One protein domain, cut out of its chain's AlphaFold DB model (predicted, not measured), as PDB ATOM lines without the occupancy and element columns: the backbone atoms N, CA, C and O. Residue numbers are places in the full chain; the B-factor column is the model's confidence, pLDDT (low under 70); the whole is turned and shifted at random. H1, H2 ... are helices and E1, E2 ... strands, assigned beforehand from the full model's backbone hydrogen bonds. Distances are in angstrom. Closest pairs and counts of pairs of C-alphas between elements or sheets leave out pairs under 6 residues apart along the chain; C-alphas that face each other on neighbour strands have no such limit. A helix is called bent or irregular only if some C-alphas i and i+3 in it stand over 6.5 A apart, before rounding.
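What this domain is: This is residues 5 to 132 of the 133 residues of an uncharacterized protein of Planctomycetaceae bacterium (UniProt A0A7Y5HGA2). Two long helices, H1 and H4, run side by side in opposite ways as a stalk, and a small head of three strands sits at one end of it. In the head, the twisted sheet is capped by short H3, with H2 packing on H3 at the end away from the stalk; the first and last printed residues lie at the stalk's other end. The printed part has 128 residues, with four named helices and three named strands in the order H1 E1 H2 H3 E2 E3 H4. The mixed sheet runs E2 E1 E3, and the class is mixed, helices and strands. The whole is extended, with a radius of gyration of the C-alphas of 22.5 A, and spans 79 by 25 by 21 A.

How they stand to each other: H1, residues 5 to 30, was assigned as one helix by its hydrogen bonds but is bent: C-alphas 17 and 20 are 6.6 A apart. Its arms, H1a and H1b, stand at a steep tilt of 39 degrees. H1a touches H4, residues 103 to 130, at a shallow tilt of 24 degrees, opposite ways; their closest C-alphas, of Gly 9 and Gly 121, are 3.8 A apart. H1b touches residues 103 to 114 of H4 alone, closest at the C-alphas of Asp 27 and Val 103, 6.0 A. E1, residues 32 to 39, is the inner strand. E2, residues 64 to 73, is its antiparallel neighbour, with N 36 and O 68 at 2.9 A, within hydrogen-bond range, and bends by 77 degrees at residue 67. E3, residues 91 to 94, is parallel to E1, with N 37 and O 92 at 3.0 A. H1b and H4 only graze this sheet, with residues 26 to 30 and 103 to 106. H3, residues 60 to 63, is over E1 at a height over the sheet of 7.9 A. It touches H2, residues 42 to 50, closest at the C-alphas of Ile 62 and Asn 48, 5.2 A. Every O i to N i+4 pair is within hydrogen-bond range in H1a, H1b and H2, and 23 of 24 in H4; H3 is too short for one.

Where its parts are: H1a, residues 5 to 17, begins at C-alpha 5 (-41.411, 66.434, 142.806) and is 18.3 A long; H1b, residues 20 to 30, is 15.1 A. E1 is 18.6 A long and E2 21.4 A. H4, 40.9 A long, ends at C-alpha 130 (-51.980, 66.755, 145.626).

The domain as a whole: The C-alphas farthest apart, of Leu 51 and Gly 132, are 78.8 A apart. The printed part has no cut. The link from E2 to E3 is long, 17 residues. Residues 54 to 57 are under pLDDT 70.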
ATOM      1  N   TRP A   5     -40.457  66.630 143.903       86.50
ATOM      2  CA  TRP A   5     -41.411  66.434 142.806       86.50
ATOM      3  C   TRP A   5     -41.581  67.649 141.883       86.50
ATOM      4  O   TRP A   5     -41.773  67.474 140.685       86.50
ATOM      5  N   LYS A   6     -41.487  68.880 142.406       89.06
ATOM      6  CA  LYS A   6     -41.588  70.093 141.574       89.06
ATOM      7  C   LYS A   6     -40.349  70.273 140.699       89.06
ATOM      8  O   LYS A   6     -40.482  70.636 139.537       89.06
ATOM      9  N   VAL A   7     -39.169  69.991 141.256       91.44
ATOM     10  CA  VAL A   7     -37.889  70.078 140.537       91.44
ATOM     11  C   VAL A   7     -37.830  69.020 139.438       91.44
ATOM     12  O   VAL A   7     -37.509  69.348 138.302       91.44
ATOM     13  N   LEU A   8     -38.231  67.782 139.744       91.25
ATOM     14  CA  LEU A   8     -38.313  66.702 138.757       91.25
ATOM     15  C   LEU A   8     -39.331  67.005 137.649       91.25
ATOM     16  O   LEU A   8     -39.039  66.793 136.476       91.25
ATOM     17  N   GLY A   9     -40.501  67.543 138.008       92.94
ATOM     18  CA  GLY A   9     -41.535  67.903 137.039       92.94
ATOM     19  C   GLY A   9     -41.100  69.005 136.072       92.94
ATOM     20  O   GLY A   9     -41.231  68.853 134.860       92.94
ATOM     21  N   LEU A  10     -40.528  70.091 136.604       94.00
ATOM     22  CA  LEU A  10     -39.975  71.176 135.791       94.00
ATOM     23  C   LEU A  10     -38.799  70.697 134.936       94.00
ATOM     24  O   LEU A  10     -38.752  71.015 133.753       94.00
ATOM     25  N   GLY A  11     -37.892  69.899 135.504       93.94
ATOM     26  CA  GLY A  11     -36.757  69.338 134.774       93.94
ATOM     27  C   GLY A  11     -37.196  68.496 133.576       93.94
ATOM     28  O   GLY A  11     -36.703  68.704 132.471       93.94
ATOM     29  N   ALA A  12     -38.175  67.606 133.760       94.88
ATOM     30  CA  ALA A  12     -38.695  66.771 132.679       94.88
ATOM     31  C   ALA A  12     -39.384  67.589 131.570       94.88
ATOM     32  O   ALA A  12     -39.167  67.309 130.391       94.88
ATOM     33  N   ILE A  13     -40.146  68.636 131.923       95.31
ATOM     34  CA  ILE A  13     -40.739  69.554 130.936       95.31
ATOM     35  C   ILE A  13     -39.649  70.284 130.155       95.31
ATOM     36  O   ILE A  13     -39.721  70.337 128.933       95.31
ATOM     37  N   VAL A  14     -38.634  70.824 130.837       96.38
ATOM     38  CA  VAL A  14     -37.528  71.531 130.176       96.38
ATOM     39  C   VAL A  14     -36.804  70.603 129.204       96.38
ATOM     40  O   VAL A  14     -36.611  70.980 128.053       96.38
ATOM     41  N   VAL A  15     -36.474  69.376 129.618       94.25
ATOM     42  CA  VAL A  15     -35.876  68.378 128.718       94.25
ATOM     43  C   VAL A  15     -36.798  68.108 127.529       94.25
ATOM     44  O   VAL A  15     -36.354  68.210 126.390       94.25
ATOM     45  N   GLY A  16     -38.084  67.840 127.769       93.56
ATOM     46  CA  GLY A  16     -39.047  67.570 126.700       93.56
ATOM     47  C   GLY A  16     -39.166  68.714 125.686       93.56
ATOM     48  O   GLY A  16     -39.196  68.472 124.482       93.56
ATOM     49  N   LEU A  17     -39.156  69.966 126.156       94.44
ATOM     50  CA  LEU A  17     -39.214  71.153 125.299       94.44
ATOM     51  C   LEU A  17     -37.916  71.399 124.518       94.44
ATOM     52  O   LEU A  17     -37.973  71.947 123.420       94.44
ATOM     53  N   LEU A  18     -36.758  71.002 125.055       96.50
ATOM     54  CA  LEU A  18     -35.454  71.223 124.421       96.50
ATOM     55  C   LEU A  18     -35.058  70.138 123.411       96.50
ATOM     56  O   LEU A  18     -34.212  70.397 122.556       96.50
ATOM     57  N   VAL A  19     -35.673  68.954 123.457       95.81
ATOM     58  CA  VAL A  19     -35.345  67.846 122.543       95.81
ATOM     59  C   VAL A  19     -35.605  68.209 121.079       95.81
ATOM     60  O   VAL A  19     -34.725  67.999 120.250       95.81
ATOM     61  N   LEU A  20     -36.765  68.787 120.739       94.75
ATOM     62  CA  LEU A  20     -37.076  69.126 119.340       94.75
ATOM     63  C   LEU A  20     -36.154  70.218 118.768       94.75
ATOM     64  O   LEU A  20     -35.613  70.003 117.682       94.75
ATOM     65  N   PRO A  21     -35.897  71.345 119.470       96.31
ATOM     66  CA  PRO A  21     -34.867  72.293 119.053       96.31
ATOM     67  C   PRO A  21     -33.490  71.643 118.902       96.31
ATOM     68  O   PRO A  21     -32.790  71.926 117.935       96.31
ATOM     69  N   GLY A  22     -33.113  70.743 119.816       94.62
ATOM     70  CA  GLY A  22     -31.848  70.013 119.742       94.62
ATOM     71  C   GLY A  22     -31.732  69.158 118.479       94.62
ATOM     72  O   GLY A  22     -30.750  69.274 117.749       94.62
ATOM     73  N   VAL A  23     -32.754  68.352 118.175       94.62
ATOM     74  CA  VAL A  23     -32.802  67.533 116.951       94.62
ATOM     75  C   VAL A  23     -32.766  68.409 115.699       94.62
ATOM     76  O   VAL A  23     -32.022  68.106 114.771       94.62
ATOM     77  N   TRP A  24     -33.496  69.527 115.690       95.50
ATOM     78  CA  TRP A  24     -33.476  70.478 114.578       95.50
ATOM     79  C   TRP A  24     -32.086  71.088 114.352       95.50
ATOM     80  O   TRP A  24     -31.631  71.180 113.212       95.50
ATOM     81  N   VAL A  25     -31.379  71.475 115.420       95.50
ATOM     82  CA  VAL A  25     -30.007  71.996 115.310       95.50
ATOM     83  C   VAL A  25     -29.076  70.935 114.727       95.50
ATOM     84  O   VAL A  25     -28.311  71.245 113.815       95.50
ATOM     85  N   VAL A  26     -29.153  69.689 115.201       93.06
ATOM     86  CA  VAL A  26     -28.340  68.582 114.668       93.06
ATOM     87  C   VAL A  26     -28.645  68.335 113.189       93.06
ATOM     88  O   VAL A  26     -27.721  68.261 112.387       93.06
ATOM     89  N   ASP A  27     -29.917  68.287 112.800       92.94
ATOM     90  CA  ASP A  27     -30.335  68.143 111.400       92.94
ATOM     91  C   ASP A  27     -29.757  69.253 110.497       92.94
ATOM     92  O   ASP A  27     -29.219  68.990 109.419       92.94
ATOM     93  N   ARG A  28     -29.808  70.512 110.946       93.56
ATOM     94  CA  ARG A  28     -29.325  71.655 110.155       93.56
ATOM     95  C   ARG A  28     -27.811  71.786 110.091       93.56
ATOM     96  O   ARG A  28     -27.309  72.311 109.104       93.56
ATOM     97  N   THR A  29     -27.100  71.362 111.129       91.94
ATOM     98  CA  THR A  29     -25.645  71.570 111.235       91.94
ATOM     99  C   THR A  29     -24.839  70.345 110.830       91.94
ATOM    100  O   THR A  29     -23.779  70.487 110.226       91.94
ATOM    101  N   ALA A  30     -25.335  69.148 111.140       90.25
ATOM    102  CA  ALA A  30     -24.650  67.889 110.885       90.25
ATOM    103  C   ALA A  30     -25.300  67.063 109.766       90.25
ATOM    104  O   ALA A  30     -24.663  66.136 109.272       90.25
ATOM    105  N   GLY A  31     -26.543  67.375 109.376       92.12
ATOM    106  CA  GLY A  31     -27.235  66.693 108.287       92.12
ATOM    107  C   GLY A  31     -26.625  67.036 106.931       92.12
ATOM    108  O   GLY A  31     -26.664  68.194 106.505       92.12
ATOM    109  N   ARG A  32     -26.095  66.021 106.248       92.62
ATOM    110  CA  ARG A  32     -25.591  66.104 104.871       92.62
ATOM    111  C   ARG A  32     -26.399  65.172 103.982       92.62
ATOM    112  O   ARG A  32     -26.669  64.040 104.378       92.62
ATOM    113  N   ASP A  33     -26.774  65.648 102.802       94.25
ATOM    114  CA  ASP A  33     -27.446  64.824 101.800       94.25
ATOM    115  C   ASP A  33     -26.366  64.096 100.997       94.25
ATOM    116  O   ASP A  33     -25.608  64.723 100.259       94.25
ATOM    117  N   LEU A  34     -26.250  62.785 101.198       93.81
ATOM    118  CA  LEU A  34     -25.206  61.963 100.592       93.81
ATOM    119  C   LEU A  34     -25.838  60.849  99.769       93.81
ATOM    120  O   LEU A  34     -26.793  60.201 100.204       93.81
ATOM    121  N   LEU A  35     -25.271  60.584  98.593       94.12
ATOM    122  CA  LEU A  35     -25.622  59.389  97.836       94.12
ATOM    123  C   LEU A  35     -24.998  58.171  98.519       94.12
ATOM    124  O   LEU A  35     -23.775  58.041  98.584       94.12
ATOM    125  N   VAL A  36     -25.829  57.265  99.023       93.25
ATOM    126  CA  VAL A  36     -25.355  56.021  99.631       93.25
ATOM    127  C   VAL A  36     -24.996  55.039  98.524       93.25
ATOM    128  O   VAL A  36     -25.829  54.701  97.680       93.25
ATOM    129  N   VAL A  37     -23.751  54.571  98.547       93.62
ATOM    130  CA  VAL A  37     -23.202  53.640  97.562       93.62
ATOM    131  C   VAL A  37     -22.655  52.417  98.283       93.62
ATOM    132  O   VAL A  37     -21.884  52.540  99.235       93.62
ATOM    133  N   GLU A  38     -23.042  51.226  97.832       93.25
ATOM    134  CA  GLU A  38     -22.443  49.979  98.311       93.25
ATOM    135  C   GLU A  38     -21.074  49.802  97.691       93.25
ATOM    136  O   GLU A  38     -20.953  49.466  96.514       93.25
ATOM    137  N   ALA A  39     -20.051  50.083  98.492       93.44
ATOM    138  CA  ALA A  39     -18.704  50.269  98.002       93.44
ATOM    139  C   ALA A  39     -18.132  48.976  97.419       93.44
ATOM    140  O   ALA A  39     -18.125  47.926  98.068       93.44
ATOM    141  N   HIS A  40     -17.575  49.084  96.218       93.44
ATOM    142  CA  HIS A  40     -16.725  48.051  95.655       93.44
ATOM    143  C   HIS A  40     -15.356  48.013  96.353       93.44
ATOM    144  O   HIS A  40     -14.954  48.936  97.075       93.44
ATOM    145  N   ALA A  41     -14.639  46.905  96.158       91.50
ATOM    146  CA  ALA A  41     -13.238  46.807  96.543       91.50
ATOM    147  C   ALA A  41     -12.384  47.753  95.678       91.50
ATOM    148  O   ALA A  41     -12.772  48.110  94.567       91.50
ATOM    149  N   GLN A  42     -11.249  48.218  96.205       90.75
ATOM    150  CA  GLN A  42     -10.471  49.286  95.564       90.75
ATOM    151  C   GLN A  42      -9.944  48.891  94.173       90.75
ATOM    152  O   GLN A  42      -9.958  49.711  93.263       90.75
ATOM    153  N   ASP A  43      -9.544  47.635  94.000       92.94
ATOM    154  CA  ASP A  43      -9.134  47.046  92.723       92.94
ATOM    155  C   ASP A  43     -10.255  47.092  91.673       92.94
ATOM    156  O   ASP A  43     -10.017  47.427  90.513       92.94
ATOM    157  N   VAL A  44     -11.497  46.836  92.091       91.94
ATOM    158  CA  VAL A  44     -12.681  46.946  91.228       91.94
ATOM    159  C   VAL A  44     -12.963  48.402  90.863       91.94
ATOM    160  O   VAL A  44     -13.306  48.681  89.720       91.94
ATOM    161  N   VAL A  45     -12.778  49.343  91.793       92.25
ATOM    162  CA  VAL A  45     -12.944  50.780  91.510       92.25
ATOM    163  C   VAL A  45     -11.921  51.259  90.480       92.25
ATOM    164  O   VAL A  45     -12.277  51.985  89.555       92.25
ATOM    165  N   GLU A  46     -10.659  50.847  90.609       91.44
ATOM    166  CA  GLU A  46      -9.600  51.194  89.653       91.44
ATOM    167  C   GLU A  46      -9.887  50.621  88.260       91.44
ATOM    168  O   GLU A  46      -9.772  51.339  87.263       91.44
ATOM    169  N   LEU A  47     -10.335  49.364  88.194       91.06
ATOM    170  CA  LEU A  47     -10.748  48.727  86.947       91.06
ATOM    171  C   LEU A  47     -11.959  49.431  86.321       91.06
ATOM    172  O   LEU A  47     -11.921  49.779  85.142       91.06
ATOM    173  N   ASN A  48     -13.011  49.682  87.102       90.44
ATOM    174  CA  ASN A  48     -14.219  50.349  86.623       90.44
ATOM    175  C   ASN A  48     -13.914  51.761  86.138       90.44
ATOM    176  O   ASN A  48     -14.430  52.164  85.107       90.44
ATOM    177  N   ARG A  49     -13.035  52.496  86.829       90.00
ATOM    178  CA  ARG A  49     -12.589  53.826  86.397       90.00
ATOM    179  C   ARG A  49     -11.847  53.761  85.062       90.00
ATOM    180  O   ARG A  49     -12.050  54.629  84.222       90.00
ATOM    181  N   ALA A  50     -11.007  52.747  84.849       88.56
ATOM    182  CA  ALA A  50     -10.291  52.562  83.585       88.56
ATOM    183  C   ALA A  50     -11.219  52.168  82.421       88.56
ATOM    184  O   ALA A  50     -10.932  52.499  81.272       88.56
ATOM    185  N   LEU A  51     -12.317  51.471  82.721       87.31
ATOM    186  CA  LEU A  51     -13.340  51.053  81.758       87.31
ATOM    187  C   LEU A  51     -14.504  52.048  81.639       87.31
ATOM    188  O   LEU A  51     -15.429  51.814  80.862       87.31
ATOM    189  N   TRP A  52     -14.487  53.130  82.417       84.62
ATOM    190  CA  TRP A  52     -15.604  54.055  82.492       84.62
ATOM    191  C   TRP A  52     -15.721  54.869  81.205       84.62
ATOM    192  O   TRP A  52     -14.848  55.663  80.856       84.62
ATOM    193  N   GLU A  53     -16.850  54.697  80.526       78.50
ATOM    194  CA  GLU A  53     -17.285  55.562  79.439       78.50
ATOM    195  C   GLU A  53     -18.321  56.541  80.001       78.50
ATOM    196  O   GLU A  53     -19.378  56.127  80.492       78.50
ATOM    197  N   GLN A  54     -18.013  57.840  79.921       69.94
ATOM    198  CA  GLN A  54     -18.768  58.948  80.524       69.94
ATOM    199  C   GLN A  54     -20.279  58.937  80.205       69.94
ATOM    200  O   GLN A  54     -21.076  59.472  80.976       69.94
ATOM    201  N   ASP A  55     -20.676  58.260  79.128       63.75
ATOM    202  CA  ASP A  55     -22.016  58.312  78.548       63.75
ATOM    203  C   ASP A  55     -22.966  57.183  79.009       63.75
ATOM    204  O   ASP A  55     -24.140  57.206  78.636       63.75
ATOM    205  N   LYS A  56     -22.505  56.179  79.783       64.94
ATOM    206  CA  LYS A  56     -23.277  54.929  80.005       64.94
ATOM    207  C   LYS A  56     -23.814  54.686  81.420       64.94
ATOM    208  O   LYS A  56     -25.001  54.407  81.555       64.94
ATOM    209  N   GLU A  57     -22.989  54.757  82.468       67.75
ATOM    210  CA  GLU A  57     -23.376  54.235  83.804       67.75
ATOM    211  C   GLU A  57     -23.304  55.254  84.956       67.75
ATOM    212  O   GLU A  57     -23.681  54.951  86.087       67.75
ATOM    213  N   GLY A  58     -22.922  56.505  84.674       83.88
ATOM    214  CA  GLY A  58     -22.788  57.555  85.689       83.88
ATOM    215  C   GLY A  58     -21.613  57.319  86.651       83.88
ATOM    216  O   GLY A  58     -21.135  56.206  86.850       83.88
ATOM    217  N   VAL A  59     -21.114  58.391  87.266       90.44
ATOM    218  CA  VAL A  59     -19.950  58.335  88.173       90.44
ATOM    219  C   VAL A  59     -20.133  57.413  89.396       90.44
ATOM    220  O   VAL A  59     -19.169  56.730  89.749       90.44
ATOM    221  N   PRO A  60     -21.317  57.304  90.041       90.94
ATOM    222  CA  PRO A  60     -21.483  56.439  91.214       90.94
ATOM    223  C   PRO A  60     -21.151  54.964  90.961       90.94
ATOM    224  O   PRO A  60     -20.605  54.312  91.851       90.94
ATOM    225  N   ALA A  61     -21.436  54.459  89.753       91.12
ATOM    226  CA  ALA A  61     -21.216  53.062  89.373       91.12
ATOM    227  C   ALA A  61     -19.732  52.654  89.404       91.12
ATOM    228  O   ALA A  61     -19.406  51.490  89.630       91.12
ATOM    229  N   ILE A  62     -18.818  53.622  89.260       91.94
ATOM    230  CA  ILE A  62     -17.373  53.395  89.398       91.94
ATOM    231  C   ILE A  62     -17.042  52.915  90.817       91.94
ATOM    232  O   ILE A  62     -16.217  52.024  91.006       91.94
ATOM    233  N   TYR A  63     -17.694  53.503  91.821       92.81
ATOM    234  CA  TYR A  63     -17.361  53.313  93.231       92.81
ATOM    235  C   TYR A  63     -18.184  52.204  93.893       92.81
ATOM    236  O   TYR A  63     -17.792  51.702  94.951       92.81
ATOM    237  N   GLY A  64     -19.315  51.820  93.302       92.56
ATOM    238  CA  GLY A  64     -20.209  50.832  93.881       92.56
ATOM    239  C   GLY A  64     -21.611  50.834  93.292       92.56
ATOM    240  O   GLY A  64     -21.907  51.519  92.317       92.56
ATOM    241  N   THR A  65     -22.516  50.096  93.933       92.19
ATOM    242  CA  THR A  65     -23.932  50.091  93.545       92.19
ATOM    243  C   THR A  65     -24.675  51.240  94.238       92.19
ATOM    244  O   THR A  65     -24.768  51.237  95.472       92.19
ATOM    245  N   PRO A  66     -25.205  52.232  93.497       91.56
ATOM    246  CA  PRO A  66     -25.962  53.325  94.094       91.56
ATOM    247  C   PRO A  66     -27.273  52.802  94.691       91.56
ATOM    248  O   PRO A  66     -27.978  52.001  94.079       91.56
ATOM    249  N   ARG A  67     -27.600  53.258  95.902       90.25
ATOM    250  CA  ARG A  67     -28.835  52.900  96.612       90.25
ATOM    251  C   ARG A  67     -29.847  54.037  96.523       90.25
ATOM    252  O   ARG A  67     -30.797  53.971  95.754       90.25
ATOM    253  N   THR A  68     -29.651  55.071  97.334       91.25
ATOM    254  CA  THR A  68     -30.535  56.235  97.427       91.25
ATOM    255  C   THR A  68     -29.776  57.409  98.038       91.25
ATOM    256  O   THR A  68     -28.702  57.230  98.619       91.25
ATOM    257  N   VAL A  69     -30.325  58.613  97.901       92.75
ATOM    258  CA  VAL A  69     -29.831  59.794  98.613       92.75
ATOM    259  C   VAL A  69     -30.453  59.805 100.003       92.75
ATOM    260  O   VAL A  69     -31.676  59.758 100.137       92.75
ATOM    261  N   GLU A  70     -29.615  59.862 101.034       92.31
ATOM    262  CA  GLU A  70     -30.053  59.930 102.427       92.31
ATOM    263  C   GLU A  70     -29.450  61.145 103.122       92.31
ATOM    264  O   GLU A  70     -28.288  61.499 102.912       92.31
ATOM    265  N   ARG A  71     -30.243  61.761 104.002       93.06
ATOM    266  CA  ARG A  71     -29.764  62.815 104.891       93.06
ATOM    267  C   ARG A  71     -29.164  62.189 106.144       93.06
ATOM    268  O   ARG A  71     -29.886  61.746 107.044       93.06
ATOM    269  N   LEU A  72     -27.840  62.137 106.194       93.12
ATOM    270  CA  LEU A  72     -27.084  61.480 107.255       93.12
ATOM    271  C   LEU A  72     -26.526  62.507 108.240       93.12
ATOM    272  O   LEU A  72     -25.996  63.543 107.845       93.12
ATOM    273  N   ALA A  73     -26.636  62.200 109.529       90.62
ATOM    274  CA  ALA A  73     -25.988  62.923 110.612       90.62
ATOM    275  C   ALA A  73     -24.769  62.131 111.107       90.62
ATOM    276  O   ALA A  73     -24.784  60.902 111.139       90.62
ATOM    277  N   PHE A  74     -23.721  62.840 111.536       86.94
ATOM    278  CA  PHE A  74     -22.501  62.251 112.114       86.94
ATOM    279  C   PHE A  74     -21.811  61.226 111.201       86.94
ATOM    280  O   PHE A  74     -21.533  60.092 111.589       86.94
ATOM    281  N   VAL A  75     -21.520  61.639 109.972       87.75
ATOM    282  CA  VAL A  75     -20.817  60.797 109.003       87.75
ATOM    283  C   VAL A  75     -19.304  60.874 109.244       87.75
ATOM    284  O   VAL A  75     -18.768  61.980 109.326       87.75
ATOM    285  N   PRO A  76     -18.581  59.742 109.343       84.62
ATOM    286  CA  PRO A  76     -17.123  59.764 109.399       84.62
ATOM    287  C   PRO A  76     -16.556  60.310 108.083       84.62
ATOM    288  O   PRO A  76     -16.817  59.736 107.027       84.62
ATOM    289  N   GLU A  77     -15.743  61.368 108.138       82.81
ATOM    290  CA  GLU A  77     -15.181  62.016 106.934       82.81
ATOM    291  C   GLU A  77     -14.412  61.027 106.036       82.81
ATOM    292  O   GLU A  77     -14.486  61.111 104.818       82.81
ATOM    293  N   GLY A  78     -13.757  60.007 106.608       86.06
ATOM    294  CA  GLY A  78     -13.045  58.973 105.840       86.06
ATOM    295  C   GLY A  78     -13.934  58.015 105.030       86.06
ATOM    296  O   GLY A  78     -13.407  57.184 104.295       86.06
ATOM    297  N   LYS A  79     -15.261  58.095 105.175       88.12
ATOM    298  CA  LYS A  79     -16.236  57.325 104.382       88.12
ATOM    299  C   LYS A  79     -16.952  58.167 103.331       88.12
ATOM    300  O   LYS A  79     -17.676  57.610 102.505       88.12
ATOM    301  N   VAL A  80     -16.769  59.486 103.376       92.62
ATOM    302  CA  VAL A  80     -17.308  60.400 102.375       92.62
ATOM    303  C   VAL A  80     -16.289  60.528 101.256       92.62
ATOM    304  O   VAL A  80     -15.123  60.836 101.496       92.62
ATOM    305  N   VAL A  81     -16.729  60.285 100.027       92.44
ATOM    306  CA  VAL A  81     -15.889  60.425  98.841       92.44
ATOM    307  C   VAL A  81     -16.511  61.445  97.905       92.44
ATOM    308  O   VAL A  81     -17.708  61.400  97.619       92.44
ATOM    309  N   LYS A  82     -15.662  62.356  97.428       93.25
ATOM    310  CA  LYS A  82     -15.934  63.249  96.305       93.25
ATOM    311  C   LYS A  82     -15.212  62.690  95.084       93.25
ATOM    312  O   LYS A  82     -13.978  62.701  95.086       93.25
ATOM    313  N   PRO A  83     -15.933  62.147  94.097       90.75
ATOM    314  CA  PRO A  83     -15.325  61.664  92.868       90.75
ATOM    315  C   PRO A  83     -14.520  62.750  92.167       90.75
ATOM    316  O   PRO A  83     -14.908  63.917  92.161       90.75
ATOM    317  N   ALA A  84     -13.417  62.359  91.534       88.62
ATOM    318  CA  ALA A  84     -12.662  63.274  90.681       88.62
ATOM    319  C   ALA A  84     -13.403  63.546  89.361       88.62
ATOM    320  O   ALA A  84     -13.270  64.619  88.782       88.62
ATOM    321  N   GLU A  85     -14.182  62.564  88.906       88.81
ATOM    322  CA  GLU A  85     -14.948  62.588  87.662       88.81
ATOM    323  C   GLU A  85     -16.162  63.523  87.750       88.81
ATOM    324  O   GLU A  85     -16.530  64.155  86.762       88.81
ATOM    325  N   ASP A  86     -16.759  63.634  88.940       89.44
ATOM    326  CA  ASP A  86     -17.836  64.574  89.243       89.44
ATOM    327  C   ASP A  86     -17.676  65.121  90.673       89.44
ATOM    328  O   ASP A  86     -18.147  64.510  91.637       89.44
ATOM    329  N   PRO A  87     -17.024  66.289  90.831       90.00
ATOM    330  CA  PRO A  87     -16.801  66.897  92.137       90.00
ATOM    331  C   PRO A  87     -18.070  67.509  92.742       90.00
ATOM    332  O   PRO A  87     -18.036  67.943  93.896       90.00
ATOM    333  N   SER A  88     -19.175  67.584  91.988       90.25
ATOM    334  CA  SER A  88     -20.462  68.029  92.527       90.25
ATOM    335  C   SER A  88     -21.147  66.947  93.365       90.25
ATOM    336  O   SER A  88     -22.037  67.256  94.159       90.25
ATOM    337  N   LEU A  89     -20.706  65.693  93.229       91.69
ATOM    338  CA  LEU A  89     -21.277  64.555  93.922       91.69
ATOM    339  C   LEU A  89     -20.572  64.294  95.262       91.69
ATOM    340  O   LEU A  89     -19.348  64.192  95.344       91.69
ATOM    341  N   GLU A  90     -21.363  64.106  96.318       94.00
ATOM    342  CA  GLU A  90     -20.894  63.594  97.606       94.00
ATOM    343  C   GLU A  90     -21.506  62.218  97.866       94.00
ATOM    344  O   GLU A  90     -22.729  62.046  97.866       94.00
ATOM    345  N   MET A  91     -20.649  61.221  98.087       94.12
ATOM    346  CA  MET A  91     -21.076  59.838  98.278       94.12
ATOM    347  C   MET A  91     -20.642  59.304  99.631       94.12
ATOM    348  O   MET A  91     -19.527  59.557 100.082       94.12
ATOM    349  N   TYR A  92     -21.506  58.502 100.246       94.94
ATOM    350  CA  TYR A  92     -21.175  57.705 101.417       94.94
ATOM    351  C   TYR A  92     -20.904  56.261 100.994       94.94
ATOM    352  O   TYR A  92     -21.809  55.556 100.538       94.94
ATOM    353  N   LEU A  93     -19.658  55.818 101.166       93.06
ATOM    354  CA  LEU A  93     -19.247  54.449 100.880       93.06
ATOM    355  C   LEU A  93     -19.673  53.521 102.020       93.06
ATOM    356  O   LEU A  93     -19.001  53.419 103.050       93.06
ATOM    357  N   LYS A  94     -20.789  52.818 101.826       91.38
ATOM    358  CA  LYS A  94     -21.281  51.804 102.756       91.38
ATOM    359  C   LYS A  94     -20.503  50.505 102.550       91.38
ATOM    360  O   LYS A  94     -20.527  49.940 101.456       91.38
ATOM    361  N   ARG A  95     -19.836  50.008 103.599       88.00
ATOM    362  CA  ARG A  95     -19.187  48.686 103.607       88.00
ATOM    363  C   ARG A  95     -19.827  47.787 104.656       88.00
ATOM    364  O   ARG A  95     -19.908  48.155 105.822       88.00
ATOM    365  N   GLY A  96     -20.239  46.587 104.248       85.19
ATOM    366  CA  GLY A  96     -20.833  45.605 105.156       85.19
ATOM    367  C   GLY A  96     -22.039  46.164 105.917       85.19
ATOM    368  O   GLY A  96     -22.956  46.718 105.312       85.19
ATOM    369  N   ASP A  97     -22.013  46.032 107.244       82.81
ATOM    370  CA  ASP A  97     -23.115  46.389 108.149       82.81
ATOM    371  C   ASP A  97     -23.016  47.827 108.701       82.81
ATOM    372  O   ASP A  97     -23.372  48.118 109.839       82.81
ATOM    373  N   ASP A  98     -22.478  48.749 107.906       82.50
ATOM    374  CA  ASP A  98     -22.399  50.158 108.278       82.50
ATOM    375  C   ASP A  98     -23.797  50.799 108.372       82.50
ATOM    376  O   ASP A  98     -24.500  50.936 107.366       82.50
ATOM    377  N   HIS A  99     -24.157  51.280 109.565       80.62
ATOM    378  CA  HIS A  99     -25.418  51.983 109.835       80.62
ATOM    379  C   HIS A  99     -25.153  53.444 110.219       80.62
ATOM    380  O   HIS A  99     -25.056  53.753 111.410       80.62
ATOM    381  N   PRO A 100     -24.977  54.358 109.246       82.06
ATOM    382  CA  PRO A 100     -24.866  55.777 109.562       82.06
ATOM    383  C   PRO A 100     -26.166  56.271 110.204       82.06
ATOM    384  O   PRO A 100     -27.258  55.793 109.890       82.06
ATOM    385  N   LEU A 101     -26.060  57.243 111.111       87.00
ATOM    386  CA  LEU A 101     -27.241  57.769 111.779       87.00
ATOM    387  C   LEU A 101     -28.045  58.624 110.796       87.00
ATOM    388  O   LEU A 101     -27.632  59.721 110.424       87.00
ATOM    389  N   GLN A 102     -29.214  58.143 110.392       90.62
ATOM    390  CA  GLN A 102     -30.112  58.926 109.554       90.62
ATOM    391  C   GLN A 102     -30.767  60.033 110.384       90.62
ATOM    392  O   GLN A 102     -31.227  59.813 111.508       90.62
ATOM    393  N   VAL A 103     -30.880  61.231 109.807       88.25
ATOM    394  CA  VAL A 103     -31.617  62.340 110.435       88.25
ATOM    395  C   VAL A 103     -33.066  61.940 110.725       88.25
ATOM    396  O   VAL A 103     -33.624  62.308 111.758       88.25
ATOM    397  N   GLN A 104     -33.673  61.127 109.861       87.56
ATOM    398  CA  GLN A 104     -35.016  60.599 110.089       87.56
ATOM    399  C   GLN A 104     -35.107  59.773 111.382       87.56
ATOM    400  O   GLN A 104     -36.090  59.888 112.114       87.56
ATOM    401  N   THR A 105     -34.071  58.999 111.714       89.75
ATOM    402  CA  THR A 105     -33.989  58.253 112.978       89.75
ATOM    403  C   THR A 105     -33.927  59.195 114.181       89.75
ATOM    404  O   THR A 105     -34.592  58.943 115.184       89.75
ATOM    405  N   LEU A 106     -33.199  60.316 114.087       92.25
ATOM    406  CA  LEU A 106     -33.178  61.328 115.153       92.25
ATOM    407  C   LEU A 106     -34.573  61.904 115.416       92.25
ATOM    408  O   LEU A 106     -34.986  62.003 116.570       92.25
ATOM    409  N   TRP A 107     -35.325  62.236 114.365       92.69
ATOM    410  CA  TRP A 107     -36.704  62.716 114.499       92.69
ATOM    411  C   TRP A 107     -37.652  61.646 115.047       92.69
ATOM    412  O   TRP A 107     -38.503  61.963 115.883       92.69
ATOM    413  N   TYR A 108     -37.467  60.387 114.633       94.19
ATOM    414  CA  TYR A 108     -38.243  59.247 115.123       94.19
ATOM    415  C   TYR A 108     -38.151  59.096 116.646       94.19
ATOM    416  O   TYR A 108     -39.167  58.845 117.289       94.19
ATOM    417  N   PHE A 109     -36.972  59.309 117.240       92.75
ATOM    418  CA  PHE A 109     -36.808  59.300 118.699       92.75
ATOM    419  C   PHE A 109     -37.129  60.649 119.354       92.75
ATOM    420  O   PHE A 109     -37.694  60.686 120.447       92.75
ATOM    421  N   GLY A 110     -36.825  61.763 118.688       93.94
ATOM    422  CA  GLY A 110     -36.998  63.106 119.234       93.94
ATOM    423  C   GLY A 110     -38.446  63.438 119.594       93.94
ATOM    424  O   GLY A 110     -38.709  63.960 120.678       93.94
ATOM    425  N   VAL A 111     -39.398  63.102 118.719       94.62
ATOM    426  CA  VAL A 111     -40.822  63.417 118.931       94.62
ATOM    427  C   VAL A 111     -41.410  62.668 120.139       94.62
ATOM    428  O   VAL A 111     -41.943  63.333 121.034       94.62
ATOM    429  N   PRO A 112     -41.290  61.329 120.254       95.69
ATOM    430  CA  PRO A 112     -41.755  60.605 121.435       95.69
ATOM    431  C   PRO A 112     -41.076  61.057 122.728       95.69
ATOM    432  O   PRO A 112     -41.754  61.198 123.746       95.69
ATOM    433  N   THR A 113     -39.764  61.320 122.710       94.12
ATOM    434  CA  THR A 113     -39.044  61.794 123.902       94.12
ATOM    435  C   THR A 113     -39.542  63.166 124.351       94.12
ATOM    436  O   THR A 113     -39.738  63.374 125.549       94.12
ATOM    437  N   ALA A 114     -39.807  64.083 123.417       95.88
ATOM    438  CA  ALA A 114     -40.357  65.397 123.730       95.88
ATOM    439  C   ALA A 114     -41.738  65.291 124.397       95.88
ATOM    440  O   ALA A 114     -41.955  65.835 125.484       95.88
ATOM    441  N   VAL A 115     -42.653  64.527 123.787       95.88
ATOM    442  CA  VAL A 115     -44.007  64.305 124.321       95.88
ATOM    443  C   VAL A 115     -43.951  63.612 125.682       95.88
ATOM    444  O   VAL A 115     -44.575  64.076 126.638       95.88
ATOM    445  N   GLY A 116     -43.171  62.536 125.794       95.56
ATOM    446  CA  GLY A 116     -42.997  61.784 127.033       95.56
ATOM    447  C   GLY A 116     -42.453  62.654 128.164       95.56
ATOM    448  O   GLY A 116     -43.037  62.681 129.243       95.56
ATOM    449  N   GLY A 117     -41.401  63.437 127.902       94.94
ATOM    450  CA  GLY A 117     -40.809  64.347 128.886       94.94
ATOM    451  C   GLY A 117     -41.809  65.372 129.425       94.94
ATOM    452  O   GLY A 117     -41.924  65.548 130.642       94.94
ATOM    453  N   VAL A 118     -42.602  65.987 128.540       96.69
ATOM    454  CA  VAL A 118     -43.640  66.950 128.938       96.69
ATOM    455  C   VAL A 118     -44.737  66.277 129.767       96.69
ATOM    456  O   VAL A 118     -45.071  66.773 130.844       96.69
ATOM    457  N   LEU A 119     -45.277  65.138 129.319       97.06
ATOM    458  CA  LEU A 119     -46.344  64.428 130.035       97.06
ATOM    459  C   LEU A 119     -45.888  63.936 131.412       97.06
ATOM    460  O   LEU A 119     -46.593  64.134 132.406       97.06
ATOM    461  N   THR A 120     -44.695  63.345 131.498       95.50
ATOM    462  CA  THR A 120     -44.100  62.918 132.769       95.50
ATOM    463  C   THR A 120     -43.906  64.104 133.708       95.50
ATOM    464  O   THR A 120     -44.255  64.027 134.890       95.50
ATOM    465  N   GLY A 121     -43.407  65.230 133.194       95.56
ATOM    466  CA  GLY A 121     -43.203  66.416 134.009       95.56
ATOM    467  C   GLY A 121     -44.508  67.027 134.528       95.56
ATOM    468  O   GLY A 121     -44.610  67.332 135.719       95.56
ATOM    469  N   LEU A 122     -45.549  67.101 133.689       95.75
ATOM    470  CA  LEU A 122     -46.898  67.496 134.112       95.75
ATOM    471  C   LEU A 122     -47.457  66.549 135.185       95.75
ATOM    472  O   LEU A 122     -47.999  67.013 136.191       95.75
ATOM    473  N   GLY A 123     -47.268  65.235 135.027       95.19
ATOM    474  CA  GLY A 123     -47.658  64.234 136.021       95.19
ATOM    475  C   GLY A 123     -47.019  64.477 137.392       95.19
ATOM    476  O   GLY A 123     -47.715  64.498 138.413       95.19
ATOM    477  N   PHE A 124     -45.712  64.752 137.435       95.12
ATOM    478  CA  PHE A 124     -45.019  65.082 138.684       95.12
ATOM    479  C   PHE A 124     -45.509  66.385 139.319       95.12
ATOM    480  O   PHE A 124     -45.652  66.451 140.544       95.12
ATOM    481  N   LEU A 125     -45.821  67.406 138.517       93.88
ATOM    482  CA  LEU A 125     -46.387  68.657 139.023       93.88
ATOM    483  C   LEU A 125     -47.785  68.454 139.627       93.88
ATOM    484  O   LEU A 125     -48.074  68.996 140.699       93.88
ATOM    485  N   LEU A 126     -48.630  67.625 139.006       94.25
ATOM    486  CA  LEU A 126     -49.945  67.269 139.547       94.25
ATOM    487  C   LEU A 126     -49.831  66.505 140.874       94.25
ATOM    488  O   LEU A 126     -50.543  66.818 141.833       94.25
ATOM    489  N   LEU A 127     -48.902  65.550 140.974       91.56
ATOM    490  CA  LEU A 127     -48.626  64.832 142.224       91.56
ATOM    491  C   LEU A 127     -48.101  65.768 143.320       91.56
ATOM    492  O   LEU A 127     -48.511  65.664 144.480       91.56
ATOM    493  N   ALA A 128     -47.233  66.715 142.959       90.56
ATOM    494  CA  ALA A 128     -46.722  67.720 143.884       90.56
ATOM    495  C   ALA A 128     -47.836  68.628 144.431       90.56
ATOM    496  O   ALA A 128     -47.771  69.021 145.599       90.56
ATOM    497  N   ARG A 129     -48.852  68.935 143.609       91.19
ATOM    498  CA  ARG A 129     -50.046  69.693 144.015       91.19
ATOM    499  C   ARG A 129     -50.898  68.902 145.008       91.19
ATOM    500  O   ARG A 129     -51.259  69.451 146.041       91.19
ATOM    501  N   ARG A 130     -51.157  67.614 144.747       89.19
ATOM    502  CA  ARG A 130     -51.980  66.755 145.626       89.19
ATOM    503  C   ARG A 130     -51.388  66.546 147.018       89.19
ATOM    504  O   ARG A 130     -52.137  66.515 147.976       89.19
ATOM    505  N   LYS A 131     -50.062  66.417 147.144       81.12
ATOM    506  CA  LYS A 131     -49.398  66.244 148.455       81.12
ATOM    507  C   LYS A 131     -49.245  67.551 149.249       81.12
ATOM    508  O   LYS A 131     -48.695  67.532 150.349       81.12
ATOM    509  N   GLY A 132     -49.515  68.702 148.628       71.06
ATOM    510  CA  GLY A 132     -49.329  70.037 149.216       71.06
ATOM    511  C   GLY A 132     -50.604  70.761 149.618       71.06
ATOM    512  O   GLY A 132     -50.483  71.793 150.270       71.06
TER     513      GLY A 132